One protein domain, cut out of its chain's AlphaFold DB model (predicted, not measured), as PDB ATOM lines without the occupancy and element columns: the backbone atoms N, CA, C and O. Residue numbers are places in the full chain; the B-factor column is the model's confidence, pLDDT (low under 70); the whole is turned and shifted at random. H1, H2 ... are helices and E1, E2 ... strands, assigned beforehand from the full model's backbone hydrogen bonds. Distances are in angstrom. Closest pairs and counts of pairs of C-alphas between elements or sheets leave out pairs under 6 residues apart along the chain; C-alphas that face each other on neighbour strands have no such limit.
ATOM      1  N   GLN A 100     108.999  70.114  61.154       89.44
ATOM      2  CA  GLN A 100     107.562  70.384  61.155       89.44
ATOM      3  C   GLN A 100     107.259  71.807  61.643       89.44
ATOM      4  O   GLN A 100     106.493  72.528  61.002       89.44
ATOM      5  N   VAL A 101     107.902  72.245  62.730       90.75
ATOM      6  CA  VAL A 101     107.755  73.617  63.240       90.75
ATOM      7  C   VAL A 101     108.262  74.638  62.221       90.75
ATOM      8  O   VAL A 101     107.626  75.675  62.035       90.75
ATOM      9  N   ARG A 102     109.373  74.354  61.527       88.56
ATOM     10  CA  ARG A 102     109.888  75.207  60.445       88.56
ATOM     11  C   ARG A 102     108.876  75.333  59.306       88.56
ATOM     12  O   ARG A 102     108.532  76.453  58.940       88.56
ATOM     13  N   LYS A 103     108.339  74.210  58.815       93.25
ATOM     14  CA  LYS A 103     107.304  74.180  57.767       93.25
ATOM     15  C   LYS A 103     106.075  74.982  58.182       93.25
ATOM     16  O   LYS A 103     105.622  75.834  57.430       93.25
ATOM     17  N   MET A 104     105.577  74.764  59.398       94.94
ATOM     18  CA  MET A 104     104.425  75.486  59.936       94.94
ATOM     19  C   MET A 104     104.674  76.997  59.991       94.94
ATOM     20  O   MET A 104     103.849  77.772  59.514       94.94
ATOM     21  N   LYS A 105     105.829  77.417  60.521       93.75
ATOM     22  CA  LYS A 105     106.207  78.834  60.611       93.75
ATOM     23  C   LYS A 105     106.404  79.491  59.257       93.75
ATOM     24  O   LYS A 105     106.228  80.702  59.175       93.75
ATOM     25  N   LEU A 106     106.837  78.737  58.247       94.94
ATOM     26  CA  LEU A 106     106.962  79.237  56.886       94.94
ATOM     27  C   LEU A 106     105.576  79.378  56.249       94.94
ATOM     28  O   LEU A 106     105.232  80.464  55.799       94.94
ATOM     29  N   LYS A 107     104.736  78.337  56.323       95.75
ATOM     30  CA  LYS A 107     103.345  78.379  55.841       95.75
ATOM     31  C   LYS A 107     102.550  79.538  56.442       95.75
ATOM     32  O   LYS A 107     101.841  80.216  55.713       95.75
ATOM     33  N   SER A 108     102.681  79.785  57.747       96.44
ATOM     34  CA  SER A 108     101.886  80.803  58.449       96.44
ATOM     35  C   SER A 108     102.187  82.241  58.021       96.44
ATOM     36  O   SER A 108     101.365  83.120  58.250       96.44
ATOM     37  N   ARG A 109     103.374  82.494  57.463       96.38
ATOM     38  CA  ARG A 109     103.808  83.827  57.017       96.38
ATOM     39  C   ARG A 109     103.877  83.954  55.492       96.38
ATOM     40  O   ARG A 109     104.110  85.050  54.998       96.38
ATOM     41  N   ALA A 110     103.758  82.841  54.766       97.00
ATOM     42  CA  ALA A 110     103.947  82.814  53.326       97.00
ATOM     43  C   ALA A 110     102.810  83.551  52.611       97.00
ATOM     44  O   ALA A 110     101.630  83.320  52.880       97.00
ATOM     45  N   THR A 111     103.177  84.411  51.666       96.94
ATOM     46  CA  THR A 111     102.239  85.154  50.814       96.94
ATOM     47  C   THR A 111     102.316  84.666  49.367       96.94
ATOM     48  O   THR A 111     103.335  84.142  48.932       96.94
ATOM     49  N   GLY A 112     101.223  84.759  48.612       96.25
ATOM     50  CA  GLY A 112     101.177  84.211  47.258       96.25
ATOM     51  C   GLY A 112      99.778  84.223  46.655       96.25
ATOM     52  O   GLY A 112      98.810  84.684  47.273       96.25
ATOM     53  N   ASN A 113      99.657  83.702  45.435       96.62
ATOM     54  CA  ASN A 113      98.383  83.663  44.723       96.62
ATOM     55  C   ASN A 113      97.433  82.621  45.337       96.62
ATOM     56  O   ASN A 113      97.591  81.416  45.147       96.62
ATOM     57  N   LYS A 114      96.380  83.092  46.014       95.94
ATOM     58  CA  LYS A 114      95.388  82.245  46.701       95.94
ATOM     59  C   LYS A 114      94.636  81.273  45.781       95.94
ATOM     60  O   LYS A 114      94.051  80.325  46.293       95.94
ATOM     61  N   ARG A 115      94.660  81.484  44.455       97.19
ATOM     62  CA  ARG A 115      94.051  80.582  43.460       97.19
ATOM     63  C   ARG A 115      94.797  79.251  43.321       97.19
ATOM     64  O   ARG A 115      94.211  78.288  42.842       97.19
ATOM     65  N   VAL A 116      96.060  79.183  43.747       97.56
ATOM     66  CA  VAL A 116      96.839  77.937  43.753       97.56
ATOM     67  C   VAL A 116      96.320  77.026  44.868       97.56
ATOM     68  O   VAL A 116      96.251  77.437  46.037       97.56
ATOM     69  N   SER A 117      95.952  75.794  44.506       97.56
ATOM     70  CA  SER A 117      95.474  74.774  45.445       97.56
ATOM     71  C   SER A 117      96.575  74.395  46.436       97.56
ATOM     72  O   SER A 117      97.749  74.399  46.082       97.56
ATOM     73  N   ASP A 118      96.233  74.058  47.685       95.44
ATOM     74  CA  ASP A 118      97.265  73.818  48.713       95.44
ATOM     75  C   ASP A 118      98.202  72.645  48.374       95.44
ATOM     76  O   ASP A 118      99.379  72.677  48.730       95.44
ATOM     77  N   ALA A 119      97.706  71.652  47.628       95.75
ATOM     78  CA  ALA A 119      98.497  70.523  47.136       95.75
ATOM     79  C   ALA A 119      99.562  70.939  46.102       95.75
ATOM     80  O   ALA A 119     100.629  70.326  46.029       95.75
ATOM     81  N   ASP A 120      99.288  71.999  45.339       97.06
ATOM     82  CA  ASP A 120     100.172  72.527  44.298       97.06
ATOM     83  C   ASP A 120     101.048  73.693  44.788       97.06
ATOM     84  O   ASP A 120     101.814  74.272  44.022       97.06
ATOM     85  N   ARG A 121     100.971  74.061  46.074       97.19
ATOM     86  CA  ARG A 121     101.804  75.132  46.630       97.19
ATOM     87  C   ARG A 121     103.221  74.650  46.916       97.19
ATOM     88  O   ARG A 121     103.445  73.718  47.693       97.19
ATOM     89  N   PHE A 122     104.175  75.378  46.360       96.69
ATOM     90  CA  PHE A 122     105.589  75.301  46.672       96.69
ATOM     91  C   PHE A 122     105.944  76.461  47.608       96.69
ATOM     92  O   PHE A 122     105.855  77.624  47.217       96.69
ATOM     93  N   TYR A 123     106.287  76.159  48.861       97.00
ATOM     94  CA  TYR A 123     106.557  77.171  49.888       97.00
ATOM     95  C   TYR A 123     108.058  77.459  49.970       97.00
ATOM     96  O   TYR A 123     108.849  76.527  50.126       97.00
ATOM     97  N   LEU A 124     108.442  78.734  49.920       96.75
ATOM     98  CA  LEU A 124     109.834  79.186  49.901       96.75
ATOM     99  C   LEU A 124     110.080  80.299  50.918       96.75
ATOM    100  O   LEU A 124     109.236  81.172  51.124       96.75
ATOM    101  N   ASP A 125     111.259  80.266  51.534       96.44
ATOM    102  CA  ASP A 125     111.838  81.404  52.247       96.44
ATOM    103  C   ASP A 125     112.881  82.065  51.339       96.44
ATOM    104  O   ASP A 125     113.981  81.542  51.156       96.44
ATOM    105  N   VAL A 126     112.509  83.169  50.697       96.75
ATOM    106  CA  VAL A 126     113.342  83.856  49.709       96.75
ATOM    107  C   VAL A 126     114.131  84.963  50.394       96.75
ATOM    108  O   VAL A 126     113.563  85.940  50.877       96.75
ATOM    109  N   VAL A 127     115.452  84.829  50.430       96.25
ATOM    110  CA  VAL A 127     116.368  85.858  50.925       96.25
ATOM    111  C   VAL A 127     116.754  86.748  49.754       96.25
ATOM    112  O   VAL A 127     117.533  86.354  48.896       96.25
ATOM    113  N   VAL A 128     116.192  87.946  49.703       96.31
ATOM    114  CA  VAL A 128     116.528  88.943  48.689       96.31
ATOM    115  C   VAL A 128     117.743  89.723  49.176       96.31
ATOM    116  O   VAL A 128     117.695  90.309  50.259       96.31
ATOM    117  N   MET A 129     118.812  89.719  48.386       94.38
ATOM    118  CA  MET A 129     120.042  90.463  48.634       94.38
ATOM    119  C   MET A 129     120.238  91.525  47.564       94.38
ATOM    120  O   MET A 129     120.231  91.214  46.376       94.38
ATOM    121  N   GLU A 130     120.441  92.762  47.992       93.12
ATOM    122  CA  GLU A 130     120.754  93.889  47.122       93.12
ATOM    123  C   GLU A 130     122.228  94.250  47.296       93.12
ATOM    124  O   GLU A 130     122.669  94.581  48.402       93.12
ATOM    125  N   LEU A 131     122.998  94.116  46.213       86.94
ATOM    126  CA  LEU A 131     124.422  94.435  46.205       86.94
ATOM    127  C   LEU A 131     124.613  95.909  45.856       86.94
ATOM    128  O   LEU A 131     124.629  96.278  44.682       86.94
ATOM    129  N   CYS A 132     124.789  96.741  46.878       82.75
ATOM    130  CA  CYS A 132     125.088  98.161  46.717       82.75
ATOM    131  C   CYS A 132     126.525  98.461  47.159       82.75
ATOM    132  O   CYS A 132     127.053  97.851  48.088       82.75
ATOM    133  N   THR A 133     127.156  99.458  46.535       77.88
ATOM    134  CA  THR A 133     128.501  99.931  46.913       77.88
ATOM    135  C   THR A 133     128.561 100.467  48.345       77.88
ATOM    136  O   THR A 133     129.604 100.380  48.988       77.88
ATOM    137  N   GLU A 134     127.444 100.995  48.852       82.25
ATOM    138  CA  GLU A 134     127.324 101.608  50.182       82.25
ATOM    139  C   GLU A 134     126.924 100.622  51.293       82.25
ATOM    140  O   GLU A 134     126.794 101.007  52.454       82.25
ATOM    141  N   GLY A 135     126.760  99.339  50.961       80.69
ATOM    142  CA  GLY A 135     126.446  98.290  51.924       80.69
ATOM    143  C   GLY A 135     125.449  97.280  51.376       80.69
ATOM    144  O   GLY A 135     124.481  97.633  50.706       80.69
ATOM    145  N   ASP A 136     125.680  96.011  51.700       84.81
ATOM    146  CA  ASP A 136     124.789  94.930  51.297       84.81
ATOM    147  C   ASP A 136     123.533  94.957  52.180       84.81
ATOM    148  O   ASP A 136     123.626  94.897  53.412       84.81
ATOM    149  N   THR A 137     122.352  95.012  51.563       90.75
ATOM    150  CA  THR A 137     121.083  94.869  52.290       90.75
ATOM    151  C   THR A 137     120.470  93.503  52.011       90.75
ATOM    152  O   THR A 137     120.540  92.977  50.899       90.75
ATOM    153  N   ALA A 138     119.893  92.888  53.043       93.38
ATOM    154  CA  ALA A 138     119.252  91.587  52.930       93.38
ATOM    155  C   ALA A 138     117.902  91.586  53.645       93.38
ATOM    156  O   ALA A 138     117.778  92.068  54.774       93.38
ATOM    157  N   ARG A 139     116.890  91.005  52.998       95.12
ATOM    158  CA  ARG A 139     115.552  90.815  53.570       95.12
ATOM    159  C   ARG A 139     115.008  89.431  53.232       95.12
ATOM    160  O   ARG A 139     115.252  88.923  52.145       95.12
ATOM    161  N   SER A 140     114.245  88.826  54.144       94.75
ATOM    162  CA  SER A 140     113.532  87.561  53.882       94.75
ATOM    163  C   SER A 140     112.094  87.859  53.510       94.75
ATOM    164  O   SER A 140     111.410  88.647  54.168       94.75
ATOM    165  N   VAL A 141     111.646  87.192  52.457       96.38
ATOM    166  CA  VAL A 141     110.273  87.167  51.991       96.38
ATOM    167  C   VAL A 141     109.845  85.712  51.951       96.38
ATOM    168  O   VAL A 141     110.347  84.910  51.170       96.38
ATOM    169  N   ALA A 142     108.886  85.361  52.792       97.12
ATOM    170  CA  ALA A 142     108.259  84.058  52.710       97.12
ATOM    171  C   ALA A 142     107.114  84.103  51.699       97.12
ATOM    172  O   ALA A 142     106.169  84.886  51.850       97.12
ATOM    173  N   CYS A 143     107.166  83.228  50.702       97.38
ATOM    174  CA  CYS A 143     106.143  83.157  49.673       97.38
ATOM    175  C   CYS A 143     105.739  81.723  49.337       97.38
ATOM    176  O   CYS A 143     106.394  80.750  49.719       97.38
ATOM    177  N   PHE A 144     104.623  81.591  48.629       97.88
ATOM    178  CA  PHE A 144     104.249  80.352  47.968       97.88
ATOM    179  C   PHE A 144     103.860  80.622  46.517       97.88
ATOM    180  O   PHE A 144     103.212  81.621  46.201       97.88
ATOM    181  N   VAL A 145     104.235  79.699  45.641       97.56
ATOM    182  CA  VAL A 145     103.899  79.719  44.212       97.56
ATOM    183  C   VAL A 145     103.404  78.336  43.778       97.56
ATOM    184  O   VAL A 145     103.428  77.400  44.576       97.56
ATOM    185  N   SER A 146     102.904  78.197  42.550       97.81
ATOM    186  CA  SER A 146     102.576  76.874  41.993       97.81
ATOM    187  C   SER A 146     103.854  76.057  41.780       97.81
ATOM    188  O   SER A 146     104.892  76.620  41.440       97.81
ATOM    189  N   ARG A 147     103.790  74.727  41.917       96.19
ATOM    190  CA  ARG A 147     104.899  73.825  41.541       96.19
ATOM    191  C   ARG A 147     105.296  73.968  40.071       96.19
ATOM    192  O   ARG A 147     106.456  73.770  39.728       96.19
ATOM    193  N   ARG A 148     104.336  74.344  39.225       97.25
ATOM    194  CA  ARG A 148     104.521  74.576  37.787       97.25
ATOM    195  C   ARG A 148     104.963  75.999  37.454       97.25
ATOM    196  O   ARG A 148     105.090  76.328  36.281       97.25
ATOM    197  N   ALA A 149     105.150  76.851  38.463       97.88
ATOM    198  CA  ALA A 149     105.671  78.192  38.252       97.88
ATOM    199  C   ALA A 149     107.132  78.130  37.792       97.88
ATOM    200  O   ALA A 149     107.890  77.228  38.174       97.88
ATOM    201  N   LEU A 150     107.522  79.115  36.991       98.12
ATOM    202  CA  LEU A 150     108.906  79.309  36.588       98.12
ATOM    203  C   LEU A 150     109.699  79.934  37.739       98.12
ATOM    204  O   LEU A 150     109.158  80.635  38.597       98.12
ATOM    205  N   VAL A 151     111.016  79.745  37.732       97.44
ATOM    206  CA  VAL A 151     111.932  80.449  38.644       97.44
ATOM    207  C   VAL A 151     111.762  81.968  38.540       97.44
ATOM    208  O   VAL A 151     111.776  82.660  39.559       97.44
ATOM    209  N   GLN A 152     111.507  82.489  37.337       97.31
ATOM    210  CA  GLN A 152     111.200  83.905  37.131       97.31
ATOM    211  C   GLN A 152     109.974  84.387  37.920       97.31
ATOM    212  O   GLN A 152     109.968  85.523  38.400       97.31
ATOM    213  N   ASP A 153     108.958  83.543  38.107       97.12
ATOM    214  CA  ASP A 153     107.769  83.907  38.882       97.12
ATOM    215  C   ASP A 153     108.111  84.053  40.370       97.12
ATOM    216  O   ASP A 153     107.627  84.969  41.032       97.12
ATOM    217  N   VAL A 154     108.996  83.196  40.899       96.69
ATOM    218  CA  VAL A 154     109.502  83.320  42.279       96.69
ATOM    219  C   VAL A 154     110.249  84.630  42.464       96.69
ATOM    220  O   VAL A 154     109.998  85.348  43.433       96.69
ATOM    221  N   ILE A 155     111.144  84.949  41.524       96.81
ATOM    222  CA  ILE A 155     111.911  86.196  41.539       96.81
ATOM    223  C   ILE A 155     110.945  87.380  41.532       96.81
ATOM    224  O   ILE A 155     111.057  88.234  42.401       96.81
ATOM    225  N   SER A 156     109.950  87.374  40.641       96.06
ATOM    226  CA  SER A 156     108.965  88.457  40.491       96.06
ATOM    227  C   SER A 156     108.080  88.655  41.727       96.06
ATOM    228  O   SER A 156     107.659  89.770  42.026       96.06
ATOM    229  N   VAL A 157     107.775  87.579  42.463       95.56
ATOM    230  CA  VAL A 157     107.009  87.659  43.719       95.56
ATOM    231  C   VAL A 157     107.853  88.244  44.853       95.56
ATOM    232  O   VAL A 157     107.332  88.980  45.690       95.56
ATOM    233  N   ALA A 158     109.143  87.913  44.910       95.50
ATOM    234  CA  ALA A 158     110.021  88.346  45.994       95.50
ATOM    235  C   ALA A 158     110.656  89.729  45.749       95.50
ATOM    236  O   ALA A 158     110.868  90.497  46.695       95.50
ATOM    237  N   ALA A 159     110.961  90.045  44.491       94.62
ATOM    238  CA  ALA A 159     111.790  91.157  44.047       94.62
ATOM    239  C   ALA A 159     111.339  91.691  42.672       94.62
ATOM    240  O   ALA A 159     110.597  91.044  41.942       94.62
ATOM    241  N   ALA A 160     111.818  92.877  42.291       92.06
ATOM    242  CA  ALA A 160     111.530  93.485  40.985       92.06
ATOM    243  C   ALA A 160     112.466  92.986  39.859       92.06
ATOM    244  O   ALA A 160     112.596  93.635  38.824       92.06
ATOM    245  N   GLY A 161     113.148  91.857  40.070       93.44
ATOM    246  CA  GLY A 161     114.150  91.303  39.165       93.44
ATOM    247  C   GLY A 161     115.266  90.584  39.918       93.44
ATOM    248  O   GLY A 161     115.193  90.399  41.134       93.44
ATOM    249  N   GLY A 162     116.295  90.184  39.175       93.81
ATOM    250  CA  GLY A 162     117.478  89.522  39.711       93.81
ATOM    251  C   GLY A 162     117.592  88.062  39.301       93.81
ATOM    252  O   GLY A 162     117.026  87.620  38.298       93.81
ATOM    253  N   GLU A 163     118.358  87.318  40.087       94.44
ATOM    254  CA  GLU A 163     118.736  85.947  39.766       94.44
ATOM    255  C   GLU A 163     118.590  85.039  40.970       94.44
ATOM    256  O   GLU A 163     118.967  85.397  42.089       94.44
ATOM    257  N   LEU A 164     118.064  83.840  40.729       95.31
ATOM    258  CA  LEU A 164     117.880  82.858  41.782       95.31
ATOM    259  C   LEU A 164     119.167  82.059  41.997       95.31
ATOM    260  O   LEU A 164     119.653  81.355  41.109       95.31
ATOM    261  N   LEU A 165     119.681  82.139  43.217       94.50
ATOM    262  CA  LEU A 165     120.791  81.365  43.729       94.50
ATOM    263  C   LEU A 165     120.287  80.336  44.739       94.50
ATOM    264  O   LEU A 165     119.473  80.614  45.625       94.50
ATOM    265  N   VAL A 166     120.819  79.130  44.630       93.19
ATOM    266  CA  VAL A 166     120.464  78.005  45.484       93.19
ATOM    267  C   VAL A 166     121.715  77.501  46.180       93.19
ATOM    268  O   VAL A 166     122.728  77.234  45.534       93.19
ATOM    269  N   GLY A 167     121.648  77.393  47.507       88.44
ATOM    270  CA  GLY A 167     122.734  76.834  48.302       88.44
ATOM    271  C   GLY A 167     122.853  75.330  48.067       88.44
ATOM    272  O   GLY A 167     121.885  74.597  48.265       88.44
ATOM    273  N   PHE A 168     124.041  74.870  47.685       84.62
ATOM    274  CA  PHE A 168     124.368  73.452  47.613       84.62
ATOM    275  C   PHE A 168     125.259  73.092  48.798       84.62
ATOM    276  O   PHE A 168     126.271  73.744  49.062       84.62
ATOM    277  N   ASN A 169     124.845  72.077  49.553       74.75
ATOM    278  CA  ASN A 169     125.544  71.671  50.760       74.75
ATOM    279  C   ASN A 169     126.640  70.669  50.390       74.75
ATOM    280  O   ASN A 169     126.435  69.462  50.486       74.75
ATOM    281  N   ASP A 170     127.784  71.188  49.951       76.50
ATOM    282  CA  ASP A 170     129.007  70.401  49.866       76.50
ATOM    283  C   ASP A 170     129.718  70.449  51.224       76.50
ATOM    284  O   ASP A 170     129.714  71.479  51.901       76.50
ATOM    285  N   SER A 171     130.310  69.330  51.635       69.31
ATOM    286  CA  SER A 171     130.658  68.980  53.022       69.31
ATOM    287  C   SER A 171     131.472  70.037  53.784       69.31
ATOM    288  O   SER A 171     131.473  70.020  55.011       69.31
ATOM    289  N   ASN A 172     132.134  70.964  53.082       63.19
ATOM    290  CA  ASN A 172     132.979  72.006  53.665       63.19
ATOM    291  C   ASN A 172     132.786  73.413  53.069       63.19
ATOM    292  O   ASN A 172     133.524  74.325  53.442       63.19
ATOM    293  N   SER A 173     131.833  73.634  52.154       68.31
ATOM    294  CA  SER A 173     131.663  74.962  51.549       68.31
ATOM    295  C   SER A 173     130.209  75.296  51.250       68.31
ATOM    296  O   SER A 173     129.509  74.556  50.566       68.31
ATOM    297  N   SER A 174     129.767  76.454  51.742       73.00
ATOM    298  CA  SER A 174     128.476  77.045  51.390       73.00
ATOM    299  C   SER A 174     128.563  77.627  49.981       73.00
ATOM    300  O   SER A 174     128.741  78.829  49.819       73.00
ATOM    301  N   ARG A 175     128.514  76.772  48.961       84.06
ATOM    302  CA  ARG A 175     128.495  77.212  47.564       84.06
ATOM    303  C   ARG A 175     127.069  77.533  47.148       84.06
ATOM    304  O   ARG A 175     126.118  76.891  47.590       84.06
ATOM    305  N   TYR A 176     126.942  78.514  46.269       87.75
ATOM    306  CA  TYR A 176     125.677  78.879  45.651       87.75
ATOM    307  C   TYR A 176     125.764  78.612  44.155       87.75
ATOM    308  O   TYR A 176     126.784  78.895  43.531       87.75
ATOM    309  N   ARG A 177     124.693  78.064  43.586       90.00
ATOM    310  CA  ARG A 177     124.556  77.825  42.149       90.00
ATOM    311  C   ARG A 177     123.418  78.671  41.599       90.00
ATOM    312  O   ARG A 177     122.362  78.753  42.227       90.00
ATOM    313  N   ARG A 178     123.622  79.275  40.426       92.50
ATOM    314  CA  ARG A 178     122.563  79.990  39.704       92.50
ATOM    315  C   ARG A 178     121.589  78.990  39.081       92.50
ATOM    316  O   ARG A 178     122.010  78.003  38.482       92.50
ATOM    317  N   VAL A 179     120.296  79.265  39.202       94.75
ATOM    318  CA  VAL A 179     119.232  78.499  38.547       94.75
ATOM    319  C   VAL A 179     118.681  79.307  37.374       94.75
ATOM    320  O   VAL A 179     118.490  80.515  37.488       94.75
ATOM    321  N   SER A 180     118.437  78.647  36.239       95.75
ATOM    322  CA  SER A 180     117.854  79.298  35.060       95.75
ATOM    323  C   SER A 180     116.453  79.836  35.355       95.75
ATOM    324  O   SER A 180     115.612  79.126  35.905       95.75
ATOM    325  N   ASN A 181     116.178  81.064  34.908       96.25
ATOM    326  CA  ASN A 181     114.881  81.723  35.079       96.25
ATOM    327  C   ASN A 181     113.734  80.999  34.352       96.25
ATOM    328  O   ASN A 181     112.579  81.131  34.752       96.25
ATOM    329  N   GLN A 182     114.057  80.214  33.317       97.12
ATOM    330  CA  GLN A 182     113.099  79.427  32.533       97.12
ATOM    331  C   GLN A 182     112.850  78.023  33.102       97.12
ATOM    332  O   GLN A 182     112.042  77.278  32.553       97.12
ATOM    333  N   LEU A 183     113.542  77.632  34.176       96.88
ATOM    334  CA  LEU A 183     113.338  76.323  34.784       96.88
ATOM    335  C   LEU A 183     112.067  76.337  35.645       96.88
ATOM    336  O   LEU A 183     111.824  77.291  36.388       96.88
ATOM    337  N   MET A 184     111.253  75.284  35.559       97.75
ATOM    338  CA  MET A 184     110.099  75.107  36.445       97.75
ATOM    339  C   MET A 184     110.559  74.677  37.840       97.75
ATOM    340  O   MET A 184     111.540  73.945  37.989       97.75
ATOM    341  N   LEU A 185     109.832  75.084  38.882       96.69
ATOM    342  CA  LEU A 185     110.174  74.701  40.255       96.69
ATOM    343  C   LEU A 185     110.097  73.197  40.508       96.69
ATOM    344  O   LEU A 185     110.917  72.669  41.257       96.69
ATOM    345  N   GLU A 186     109.148  72.502  39.886       96.62
ATOM    346  CA  GLU A 186     109.072  71.044  39.963       96.62
ATOM    347  C   GLU A 186     110.350  70.379  39.430       96.62
ATOM    348  O   GLU A 186     110.879  69.460  40.056       96.62
ATOM    349  N   ASP A 187     110.895  70.878  38.317       96.88
ATOM    350  CA  ASP A 187     112.143  70.358  37.756       96.88
ATOM    351  C   ASP A 187     113.345  70.722  38.634       96.88
ATOM    352  O   ASP A 187     114.233  69.891  38.826       96.88
ATOM    353  N   CYS A 188     113.352  71.918  39.236       95.69
ATOM    354  CA  CYS A 188     114.355  72.301  40.235       95.69
ATOM    355  C   CYS A 188     114.343  71.355  41.444       95.69
ATOM    356  O   CYS A 188     115.403  71.010  41.967       95.69
ATOM    357  N   GLU A 189     113.157  70.944  41.902       95.12
ATOM    358  CA  GLU A 189     112.999  69.989  43.002       95.12
ATOM    359  C   GLU A 189     113.461  68.591  42.603       95.12
ATOM    360  O   GLU A 189     114.216  67.960  43.344       95.12
ATOM    361  N   ARG A 190     113.097  68.136  41.401       95.44
ATOM    362  CA  ARG A 190     113.519  66.836  40.865       95.44
ATOM    363  C   ARG A 190     115.036  66.733  40.706       95.44
ATOM    364  O   ARG A 190     115.600  65.675  40.964       95.44
ATOM    365  N   GLN A 191     115.692  67.827  40.323       93.94
ATOM    366  CA  GLN A 191     117.152  67.921  40.208       93.94
ATOM    367  C   GLN A 191     117.854  68.117  41.563       93.94
ATOM    368  O   GLN A 191     119.080  68.166  41.625       93.94
ATOM    369  N   GLY A 192     117.096  68.237  42.658       91.50
ATOM    370  CA  GLY A 192     117.644  68.437  43.997       91.50
ATOM    371  C   GLY A 192     118.214  69.835  44.234       91.50
ATOM    372  O   GLY A 192     118.891  70.042  45.239       91.50
ATOM    373  N   TYR A 193     117.943  70.797  43.345       91.31
ATOM    374  CA  TYR A 193     118.335  72.189  43.545       91.31
ATOM    375  C   TYR A 193     117.509  72.780  44.683       91.31
ATOM    376  O   TYR A 193     118.037  73.182  45.716       91.31
ATOM    377  N   VAL A 194     116.188  72.782  44.540       90.81
ATOM    378  CA  VAL A 194     115.295  73.434  45.500       90.81
ATOM    379  C   VAL A 194     114.489  72.381  46.242       90.81
ATOM    380  O   VAL A 194     113.891  71.506  45.638       90.81
ATOM    381  N   GLN A 195     114.415  72.471  47.563       87.56
ATOM    382  CA  GLN A 195     113.517  71.618  48.343       87.56
ATOM    383  C   GLN A 195     112.234  72.379  48.661       87.56
ATOM    384  O   GLN A 195     112.285  73.575  48.964       87.56
ATOM    385  N   ASN A 196     111.082  71.703  48.670       81.94
ATOM    386  CA  ASN A 196     109.871  72.319  49.205       81.94
ATOM    387  C   ASN A 196     110.087  72.700  50.681       81.94
ATOM    388  O   ASN A 196     110.614  71.913  51.473       81.94
ATOM    389  N   PHE A 197     109.669  73.907  51.066       83.12
ATOM    390  CA  PHE A 197     110.018  74.538  52.345       83.12
ATOM    391  C   PHE A 197     111.525  74.819  52.503       83.12
ATOM    392  O   PHE A 197     112.054  74.799  53.620       83.12
ATOM    393  N   GLY A 198     112.232  75.034  51.395       88.06
ATOM    394  CA  GLY A 198     113.633  75.443  51.341       88.06
ATOM    395  C   GLY A 198     113.826  76.955  51.466       88.06
ATOM    396  O   GLY A 198     112.871  77.731  51.387       88.06
ATOM    397  N   SER A 199     115.084  77.346  51.663       92.25
ATOM    398  CA  SER A 199     115.522  78.737  51.575       92.25
ATOM    399  C   SER A 199     116.300  78.929  50.279       92.25
ATOM    400  O   SER A 199     117.140  78.095  49.941       92.25
ATOM    401  N   VAL A 200     116.014  80.008  49.562       95.00
ATOM    402  CA  VAL A 200     116.679  80.375  48.303       95.00
ATOM    403  C   VAL A 200     117.115  81.831  48.379       95.00
ATOM    404  O   VAL A 200     116.539  82.599  49.147       95.00
ATOM    405  N   VAL A 201     118.131  82.216  47.614       95.31
ATOM    406  CA  VAL A 201     118.656  83.586  47.605       95.31
ATOM    407  C   VAL A 201     118.319  84.223  46.262       95.31
ATOM    408  O   VAL A 201     118.542  83.611  45.227       95.31
ATOM    409  N   VAL A 202     117.770  85.432  46.260       96.19
ATOM    410  CA  VAL A 202     117.597  86.239  45.046       96.19
ATOM    411  C   VAL A 202     118.591  87.378  45.105       96.19
ATOM    412  O   VAL A 202     118.550  88.181  46.036       96.19
ATOM    413  N   LEU A 203     119.480  87.438  44.122       93.94
ATOM    414  CA  LEU A 203     120.471  88.495  44.013       93.94
ATOM    415  C   LEU A 203     119.944  89.602  43.099       93.94
ATOM    416  O   LEU A 203     119.616  89.336  41.944       93.94
ATOM    417  N   MET A 204     119.853  90.823  43.619       93.00
ATOM    418  CA  MET A 204     119.463  92.019  42.874       93.00
ATOM    419  C   MET A 204     120.697  92.868  42.545       93.00
ATOM    420  O   MET A 204     121.572  93.050  43.396       93.00
ATOM    421  N   GLY A 205     120.736  93.400  41.323       83.06
ATOM    422  CA  GLY A 205     121.773  94.308  40.828       83.06
ATOM    423  C   GLY A 205     122.246  93.949  39.418       83.06
ATOM    424  O   GLY A 205     122.253  92.781  39.037       83.06
TER     425      GLY A 205
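AT A GLANCE: This is residues 100 to 205 of the 216 residues of the protein "Hypothetical protein" of Proboscia inermis (UniProt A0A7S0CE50). A strongly twisted sheet of five strands curls round one short helix, H2, with H3 near H2 on the same side of the sheet and H1 across E1 on the other side. Two hairpins, E1 with E2 and E3 with E4, point in different directions. The printed part has 106 residues, with three named helices and five named strands in the order H1, E1, E2, H2, E3, E4, H3, E5; the mixed sheet runs E2, E1, E5, E3, E4, with E1 and E5 parallel and the other neighbours antiparallel. The class is mixed, helices and strands; the whole is compact, with a radius of gyration of the C-alphas of 13.5 A and spans of 41 by 31 by 30 A.

HOW THE PARTS SIT: Start at H1, residues 100 to 107, on the sheet at a height of 9.9 A; it runs across the strands, at 85 degrees on the local plane to E1, residues 121 to 130. Their closest C-alphas are Lys 107 and Tyr 123, 6.9 A apart. E1 forms a hairpin with E2, residues 137 to 146; look for N 126 and O 141, 2.8 A apart. E2 bends by 52 degrees at residue 142, and its residues 143 to 144 pair in parallel with residues 111 to 112. The sheet curls round H2, residues 151 to 158, whose closest C-alpha to E2 is Ala 158, 6.1 A from that of Val 141. E3, residues 163 to 170, and E4, residues 173 to 178, form a hairpin, with N 166 and O 177 2.9 A apart. H3, residues 185 to 190, is on the sheet and close to H2 but not clearly touching; their closest C-alphas, Val 151 and Leu 185, are 6.2 A apart. E5, residues 198 to 204, is parallel to E1, with N 127 and O 200 2.8 A apart, and antiparallel to E3, with N 165 and O 201 2.7 A apart. E2, H2, E3 and E4, H3, E5 are split strand-helix-strand units, their like-running strands not neighbours; both crossovers are right-handed. In H1, H2 and H3 every O i to N i+4 pair is within hydrogen-bond range.

IN THESE COORDINATES: Find C-alpha 100 at (107.562, 70.384, 61.155), where H1 begins, 10.5 A long. E1 spans 26.7 A from C-alpha 121 at (101.804, 75.132, 46.630), and E2 27.8 A. H2 spans 11.0 A, E3 21.2 A, E4 15.8 A and H3 8.6 A. E5 spans 19.5 A, ending at C-alpha 204, (119.463, 92.019, 42.874).

THE WHOLE: The two C-alphas farthest apart, of Ala 119 and Glu 134, are 42.5 A apart. The printed part has no cut; the link from H1 to E1, 13 residues, is long. Mean pLDDT of the printed part is 92.4, and residues 171 to 173 are under 70.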